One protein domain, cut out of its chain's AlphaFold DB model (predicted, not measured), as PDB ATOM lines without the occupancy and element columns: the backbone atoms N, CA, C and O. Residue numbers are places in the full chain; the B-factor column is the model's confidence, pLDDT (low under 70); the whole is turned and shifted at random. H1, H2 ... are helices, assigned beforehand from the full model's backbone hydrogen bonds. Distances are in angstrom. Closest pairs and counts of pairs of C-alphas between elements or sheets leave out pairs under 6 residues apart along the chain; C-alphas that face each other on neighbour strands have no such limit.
ATOM      1  N   ASN A  56      19.832  -9.261   2.724       81.25
ATOM      2  CA  ASN A  56      21.177  -8.838   3.103       81.25
ATOM      3  C   ASN A  56      21.154  -7.530   3.916       81.25
ATOM      4  O   ASN A  56      21.854  -7.391   4.918       81.25
ATOM      5  N   LYS A  57      20.273  -6.589   3.554       85.56
ATOM      6  CA  LYS A  57      20.066  -5.362   4.332       85.56
ATOM      7  C   LYS A  57      19.529  -5.647   5.738       85.56
ATOM      8  O   LYS A  57      20.075  -5.139   6.710       85.56
ATOM      9  N   ASN A  58      18.511  -6.500   5.861       87.50
ATOM     10  CA  ASN A  58      17.912  -6.827   7.158       87.50
ATOM     11  C   ASN A  58      18.875  -7.609   8.074       87.50
ATOM     12  O   ASN A  58      18.888  -7.402   9.288       87.50
ATOM     13  N   ILE A  59      19.710  -8.483   7.499       88.31
ATOM     14  CA  ILE A  59      20.754  -9.205   8.238       88.31
ATOM     15  C   ILE A  59      21.808  -8.225   8.764       88.31
ATOM     16  O   ILE A  59      22.149  -8.289   9.944       88.31
ATOM     17  N   ASN A  60      22.270  -7.280   7.939       87.38
ATOM     18  CA  ASN A  60      23.240  -6.270   8.366       87.38
ATOM     19  C   ASN A  60      22.681  -5.340   9.454       87.38
ATOM     20  O   ASN A  60      23.358  -5.080  10.452       87.38
ATOM     21  N   ASP A  61      21.424  -4.910   9.324       89.56
ATOM     22  CA  ASP A  61      20.758  -4.091  10.342       89.56
ATOM     23  C   ASP A  61      20.607  -4.872  11.665       89.56
ATOM     24  O   ASP A  61      20.889  -4.352  12.752       89.56
ATOM     25  N   SER A  62      20.259  -6.160  11.586       90.75
ATOM     26  CA  SER A  62      20.158  -7.047  12.753       90.75
ATOM     27  C   SER A  62      21.519  -7.278  13.422       90.75
ATOM     28  O   SER A  62      21.622  -7.175  14.644       90.75
ATOM     29  N   LEU A  63      22.582  -7.508  12.645       89.50
ATOM     30  CA  LEU A  63      23.954  -7.657  13.147       89.50
ATOM     31  C   LEU A  63      24.458  -6.384  13.835       89.50
ATOM     32  O   LEU A  63      25.075  -6.466  14.899       89.50
ATOM     33  N   SER A  64      24.145  -5.202  13.295       86.00
ATOM     34  CA  SER A  64      24.486  -3.923  13.939       86.00
ATOM     35  C   SER A  64      23.775  -3.743  15.293       86.00
ATOM     36  O   SER A  64      24.336  -3.234  16.267       86.00
ATOM     37  N   THR A  65      22.545  -4.247  15.404       90.94
ATOM     38  CA  THR A  65      21.774  -4.206  16.653       90.94
ATOM     39  C   THR A  65      22.323  -5.202  17.679       90.94
ATOM     40  O   THR A  65      22.411  -4.896  18.870       90.94
ATOM     41  N   VAL A  66      22.738  -6.392  17.237       89.50
ATOM     42  CA  VAL A  66      23.348  -7.409  18.108       89.50
ATOM     43  C   VAL A  66      24.713  -6.951  18.617       89.50
ATOM     44  O   VAL A  66      24.975  -7.076  19.809       89.50
ATOM     45  N   THR A  67      25.555  -6.376  17.759       86.00
ATOM     46  CA  THR A  67      26.883  -5.866  18.145       86.00
ATOM     47  C   THR A  67      26.780  -4.743  19.176       86.00
ATOM     48  O   THR A  67      27.391  -4.834  20.236       86.00
ATOM     49  N   THR A  68      25.900  -3.760  18.962       91.00
ATOM     50  CA  THR A  68      25.661  -2.683  19.947       91.00
ATOM     51  C   THR A  68      25.086  -3.197  21.274       91.00
ATOM     52  O   THR A  68      25.454  -2.721  22.357       91.00
ATOM     53  N   SER A  69      24.205  -4.200  21.222       89.19
ATOM     54  CA  SER A  69      23.663  -4.855  22.420       89.19
ATOM     55  C   SER A  69      24.742  -5.632  23.178       89.19
ATOM     56  O   SER A  69      24.802  -5.564  24.407       89.19
ATOM     57  N   LEU A  70      25.621  -6.331  22.455       87.62
ATOM     58  CA  LEU A  70      26.749  -7.074  23.011       87.62
ATOM     59  C   LEU A  70      27.746  -6.133  23.692       87.62
ATOM     60  O   LEU A  70      28.137  -6.402  24.824       87.62
ATOM     61  N   ASP A  71      28.081  -5.004  23.065       86.75
ATOM     62  CA  ASP A  71      28.968  -3.989  23.648       86.75
ATOM     63  C   ASP A  71      28.388  -3.415  24.945       86.75
ATOM     64  O   ASP A  71      29.094  -3.267  25.946       86.75
ATOM     65  N   THR A  72      27.073  -3.185  24.973       89.94
ATOM     66  CA  THR A  72      26.360  -2.715  26.169       89.94
ATOM     67  C   THR A  72      26.392  -3.749  27.303       89.94
ATOM     68  O   THR A  72      26.533  -3.398  28.479       89.94
ATOM     69  N   VAL A  73      26.258  -5.040  26.978       87.25
ATOM     70  CA  VAL A  73      26.371  -6.128  27.962       87.25
ATOM     71  C   VAL A  73      27.815  -6.260  28.443       87.25
ATOM     72  O   VAL A  73      28.032  -6.326  29.654       87.25
ATOM     73  N   LYS A  74      28.794  -6.224  27.533       86.38
ATOM     74  CA  LYS A  74      30.230  -6.296  27.831       86.38
ATOM     75  C   LYS A  74      30.636  -5.191  28.806       86.38
ATOM     76  O   LYS A  74      31.152  -5.504  29.879       86.38
ATOM     77  N   SER A  75      30.264  -3.937  28.528       86.94
ATOM     78  CA  SER A  75      30.571  -2.801  29.408       86.94
ATOM     79  C   SER A  75      29.913  -2.931  30.786       86.94
ATOM     80  O   SER A  75      30.506  -2.597  31.815       86.94
ATOM     81  N   LYS A  76      28.677  -3.444  30.842       90.44
ATOM     82  CA  LYS A  76      27.941  -3.605  32.102       90.44
ATOM     83  C   LYS A  76      28.506  -4.746  32.953       90.44
ATOM     84  O   LYS A  76      28.654  -4.576  34.164       90.44
ATOM     85  N   VAL A  77      28.876  -5.867  32.337       86.56
ATOM     86  CA  VAL A  77      29.518  -7.009  33.006       86.56
ATOM     87  C   VAL A  77      30.911  -6.627  33.514       86.56
ATOM     88  O   VAL A  77      31.188  -6.847  34.695       86.56
ATOM     89  N   GLN A  78      31.735  -5.971  32.688       83.50
ATOM     90  CA  GLN A  78      33.059  -5.463  33.082       83.50
ATOM     91  C   GLN A  78      32.966  -4.527  34.293       83.50
ATOM     92  O   GLN A  78      33.654  -4.738  35.292       83.50
ATOM     93  N   SER A  79      32.039  -3.561  34.265       89.25
ATOM     94  CA  SER A  79      31.855  -2.619  35.381       89.25
ATOM     95  C   SER A  79      31.399  -3.280  36.690       89.25
ATOM     96  O   SER A  79      31.654  -2.752  37.770       89.25
ATOM     97  N   THR A  80      30.725  -4.432  36.610       92.31
ATOM     98  CA  THR A  80      30.164  -5.118  37.783       92.31
ATOM     99  C   THR A  80      31.170  -6.076  38.422       92.31
ATOM    100  O   THR A  80      31.208  -6.189  39.646       92.31
ATOM    101  N   LEU A  81      31.977  -6.773  37.615       87.94
ATOM    102  CA  LEU A  81      32.807  -7.884  38.088       87.94
ATOM    103  C   LEU A  81      34.295  -7.551  38.265       87.94
ATOM    104  O   LEU A  81      35.005  -8.396  38.800       87.94
ATOM    105  N   HIS A  82      34.763  -6.350  37.893       87.31
ATOM    106  CA  HIS A  82      36.198  -5.998  37.915       87.31
ATOM    107  C   HIS A  82      37.065  -7.093  37.266       87.31
ATOM    108  O   HIS A  82      38.104  -7.474  37.800       87.31
ATOM    109  N   ILE A  83      36.587  -7.664  36.158       89.75
ATOM    110  CA  ILE A  83      37.361  -8.632  35.384       89.75
ATOM    111  C   ILE A  83      38.382  -7.823  34.596       89.75
ATOM    112  O   ILE A  83      38.000  -6.856  33.940       89.75
ATOM    113  N   ASP A  84      39.652  -8.212  34.677       89.06
ATOM    114  CA  ASP A  84      40.713  -7.599  33.885       89.06
ATOM    115  C   ASP A  84      40.341  -7.667  32.396       89.06
ATOM    116  O   ASP A  84      39.965  -8.731  31.892       89.06
ATOM    117  N   ASP A  85      40.423  -6.536  31.693       84.62
ATOM    118  CA  ASP A  85      40.077  -6.453  30.268       84.62
ATOM    119  C   ASP A  85      40.891  -7.452  29.435       84.62
ATOM    120  O   ASP A  85      40.337  -8.102  28.548       84.62
ATOM    121  N   ASP A  86      42.146  -7.685  29.823       84.25
ATOM    122  CA  ASP A  86      43.037  -8.688  29.238       84.25
ATOM    123  C   ASP A  86      42.461 -10.115  29.333       84.25
ATOM    124  O   ASP A  86      42.603 -10.918  28.411       84.25
ATOM    125  N   LEU A  87      41.774 -10.450  30.436       86.44
ATOM    126  CA  LEU A  87      41.141 -11.759  30.612       86.44
ATOM    127  C   LEU A  87      39.865 -11.873  29.773       86.44
ATOM    128  O   LEU A  87      39.590 -12.940  29.227       86.44
ATOM    129  N   VAL A  88      39.095 -10.789  29.645       84.75
ATOM    130  CA  VAL A  88      37.920 -10.757  28.759       84.75
ATOM    131  C   VAL A  88      38.353 -10.890  27.299       84.75
ATOM    132  O   VAL A  88      37.740 -11.649  26.553       84.75
ATOM    133  N   GLU A  89      39.422 -10.213  26.884       85.38
ATOM    134  CA  GLU A  89      39.989 -10.323  25.537       85.38
ATOM    135  C   GLU A  89      40.510 -11.746  25.260       85.38
ATOM    136  O   GLU A  89      40.186 -12.337  24.226       85.38
ATOM    137  N   ALA A  90      41.212 -12.350  26.229       83.62
ATOM    138  CA  ALA A  90      41.662 -13.741  26.163       83.62
ATOM    139  C   ALA A  90      40.500 -14.745  26.068       83.62
ATOM    140  O   ALA A  90      40.557 -15.680  25.269       83.62
ATOM    141  N   LEU A  91      39.428 -14.550  26.844       84.31
ATOM    142  CA  LEU A  91      38.255 -15.433  26.848       84.31
ATOM    143  C   LEU A  91      37.368 -15.265  25.612       84.31
ATOM    144  O   LEU A  91      36.743 -16.227  25.174       84.31
ATOM    145  N   THR A  92      37.303 -14.062  25.043       84.12
ATOM    146  CA  THR A  92      36.509 -13.788  23.832       84.12
ATOM    147  C   THR A  92      37.224 -14.194  22.544       84.12
ATOM    148  O   THR A  92      36.654 -14.037  21.466       84.12
ATOM    149  N   LEU A  93      38.447 -14.738  22.638       85.81
ATOM    150  CA  LEU A  93      39.315 -15.044  21.494       85.81
ATOM    151  C   LEU A  93      39.550 -13.820  20.585       85.81
ATOM    152  O   LEU A  93      39.869 -13.981  19.409       85.81
ATOM    153  N   GLN A  94      39.381 -12.607  21.127       86.25
ATOM    154  CA  GLN A  94      39.578 -11.332  20.425       86.25
ATOM    155  C   GLN A  94      40.993 -10.784  20.614       86.25
ATOM    156  O   GLN A  94      41.253  -9.644  20.236       86.25
ATOM    157  N   THR A  95      41.904 -11.574  21.190       91.25
ATOM    158  CA  THR A  95      43.289 -11.144  21.377       91.25
ATOM    159  C   THR A  95      43.880 -10.700  20.053       91.25
ATOM    160  O   THR A  95      43.712 -11.376  19.036       91.25
ATOM    161  N   ALA A  96      44.604  -9.579  20.059       90.00
ATOM    162  CA  ALA A  96      45.246  -9.051  18.853       90.00
ATOM    163  C   ALA A  96      46.046 -10.124  18.080       90.00
ATOM    164  O   ALA A  96      46.063 -10.117  16.852       90.00
ATOM    165  N   SER A  97      46.642 -11.097  18.787       91.06
ATOM    166  CA  SER A  97      47.329 -12.248  18.186       91.06
ATOM    167  C   SER A  97      46.398 -13.190  17.416       91.06
ATOM    168  O   SER A  97      46.743 -13.589  16.309       91.06
ATOM    169  N   LEU A  98      45.246 -13.568  17.982       91.75
ATOM    170  CA  LEU A  98      44.293 -14.465  17.316       91.75
ATOM    171  C   LEU A  98      43.565 -13.753  16.178       91.75
ATOM    172  O   LEU A  98      43.313 -14.360  15.142       91.75
ATOM    173  N   THR A  99      43.266 -12.464  16.343       90.62
ATOM    174  CA  THR A  99      42.691 -11.640  15.274       90.62
ATOM    175  C   THR A  99      43.652 -11.547  14.091       90.62
ATOM    176  O   THR A  99      43.253 -11.841  12.971       90.62
ATOM    177  N   ALA A 100      44.933 -11.252  14.335       93.38
ATOM    178  CA  ALA A 100      45.949 -11.226  13.284       93.38
ATOM    179  C   ALA A 100      46.154 -12.602  12.618       93.38
ATOM    180  O   ALA A 100      46.411 -12.681  11.418       93.38
ATOM    181  N   GLU A 101      46.036 -13.697  13.375       94.12
ATOM    182  CA  GLU A 101      46.088 -15.055  12.823       94.12
ATOM    183  C   GLU A 101      44.878 -15.361  11.929       94.12
ATOM    184  O   GLU A 101      45.060 -15.883  10.830       94.12
ATOM    185  N   ARG A 102      43.664 -14.980  12.343       93.12
ATOM    186  CA  ARG A 102      42.446 -15.109  11.524       93.12
ATOM    187  C   ARG A 102      42.536 -14.282  10.248       93.12
ATOM    188  O   ARG A 102      42.349 -14.828   9.173       93.12
ATOM    189  N   GLU A 103      42.928 -13.014  10.350       93.62
ATOM    190  CA  GLU A 103      43.138 -12.152   9.179       93.62
ATOM    191  C   GLU A 103      44.164 -12.749   8.209       93.62
ATOM    192  O   GLU A 103      44.004 -12.662   6.991       93.62
ATOM    193  N   LYS A 104      45.215 -13.389   8.733       95.06
ATOM    194  CA  LYS A 104      46.207 -14.092   7.916       95.06
ATOM    195  C   LYS A 104      45.614 -15.319   7.214       95.06
ATOM    196  O   LYS A 104      45.952 -15.544   6.053       95.06
ATOM    197  N   ILE A 105      44.774 -16.101   7.893       94.31
ATOM    198  CA  ILE A 105      44.077 -17.256   7.304       94.31
ATOM    199  C   ILE A 105      43.123 -16.781   6.204       94.31
ATOM    200  O   ILE A 105      43.230 -17.260   5.080       94.31
ATOM    201  N   ASP A 106      42.291 -15.777   6.483       93.75
ATOM    202  CA  ASP A 106      41.330 -15.219   5.526       93.75
ATOM    203  C   ASP A 106      42.039 -14.637   4.291       93.75
ATOM    204  O   ASP A 106      41.606 -14.818   3.150       93.75
ATOM    205  N   ALA A 107      43.166 -13.943   4.491       92.25
ATOM    206  CA  ALA A 107      43.966 -13.405   3.395       92.25
ATOM    207  C   ALA A 107      44.578 -14.511   2.520       92.25
ATOM    208  O   ALA A 107      44.626 -14.368   1.295       92.25
ATOM    209  N   GLU A 108      45.038 -15.604   3.133       90.56
ATOM    210  CA  GLU A 108      45.582 -16.762   2.424       90.56
ATOM    211  C   GLU A 108      44.488 -17.541   1.683       90.56
ATOM    212  O   GLU A 108      44.675 -17.893   0.520       90.56
ATOM    213  N   GLU A 109      43.319 -17.742   2.291       91.62
ATOM    214  CA  GLU A 109      42.164 -18.379   1.650       91.62
ATOM    215  C   GLU A 109      41.681 -17.562   0.448       91.62
ATOM    216  O   GLU A 109      41.563 -18.088  -0.658       91.62
ATOM    217  N   LYS A 110      41.539 -16.243   0.608       91.19
ATOM    218  CA  LYS A 110      41.194 -15.336  -0.494       91.19
ATOM    219  C   LYS A 110      42.240 -15.344  -1.608       91.19
ATOM    220  O   LYS A 110      41.918 -15.156  -2.782       91.19
ATOM    221  N   ARG A 111      43.518 -15.527  -1.265       89.88
ATOM    222  CA  ARG A 111      44.589 -15.687  -2.255       89.88
ATOM    223  C   ARG A 111      44.422 -17.000  -3.020       89.88
ATOM    224  O   ARG A 111      44.548 -16.980  -4.243       89.88
ATOM    225  N   LYS A 112      44.134 -18.108  -2.330       90.44
ATOM    226  CA  LYS A 112      43.882 -19.419  -2.949       90.44
ATOM    227  C   LYS A 112      42.646 -19.405  -3.840       90.44
ATOM    228  O   LYS A 112      42.714 -19.920  -4.947       90.44
ATOM    229  N   GLU A 113      41.569 -18.759  -3.410       91.06
ATOM    230  CA  GLU A 113      40.350 -18.588  -4.202       91.06
ATOM    231  C   GLU A 113      40.630 -17.883  -5.533       91.06
ATOM    232  O   GLU A 113      40.275 -18.403  -6.584       91.06
ATOM    233  N   LYS A 114      41.375 -16.772  -5.526       90.62
ATOM    234  CA  LYS A 114      41.750 -16.086  -6.775       90.62
ATOM    235  C   LYS A 114      42.565 -16.964  -7.722       90.62
ATOM    236  O   LYS A 114      42.421 -16.849  -8.934       90.62
TER     237      LYS A 114
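What this domain is: This is residues 56 to 114 of the 448 residues of a protein of Helicotheca tamesis (UniProt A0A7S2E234). Two long helices, H1 and H3, run in opposite ways as the two well-separated arms of a wide, open U, with nothing packed between the arms and short H2 in the base that joins them. The printed part has 59 residues, with three named helices in the order H1, H2, H3 and no named strand: all helix. It is only just loose, close to extended, with a radius of gyration of the C-alphas of 15.6 A, and spans 47 by 32 by 10 A.

How they stand to each other: Start at H1, residues 56 to 81, and find H2, residues 85 to 91, close but not clearly touching it, at a steep tilt of 58 degrees, opposite ways. Their closest C-alphas, Gln 78 and Asp 85, are 7.6 A apart. H3, residues 96 to 114, is apart from both. In H1, H2 and H3 every O i to N i+4 pair is within hydrogen-bond range.

Where its parts are: Find C-alpha 56 at (21.177, -8.838, 3.103); from there H1 runs 36.9 A. H2 measures 9.8 A. H3 runs 26.8 A to C-alpha 114 at (41.750, -16.086, -6.775).

The domain as a whole: The farthest C-alphas, Thr 80 and Lys 114, are 47.3 A apart. Both links are tight, the printed part has no cut, and no printed residue is under pLDDT 70.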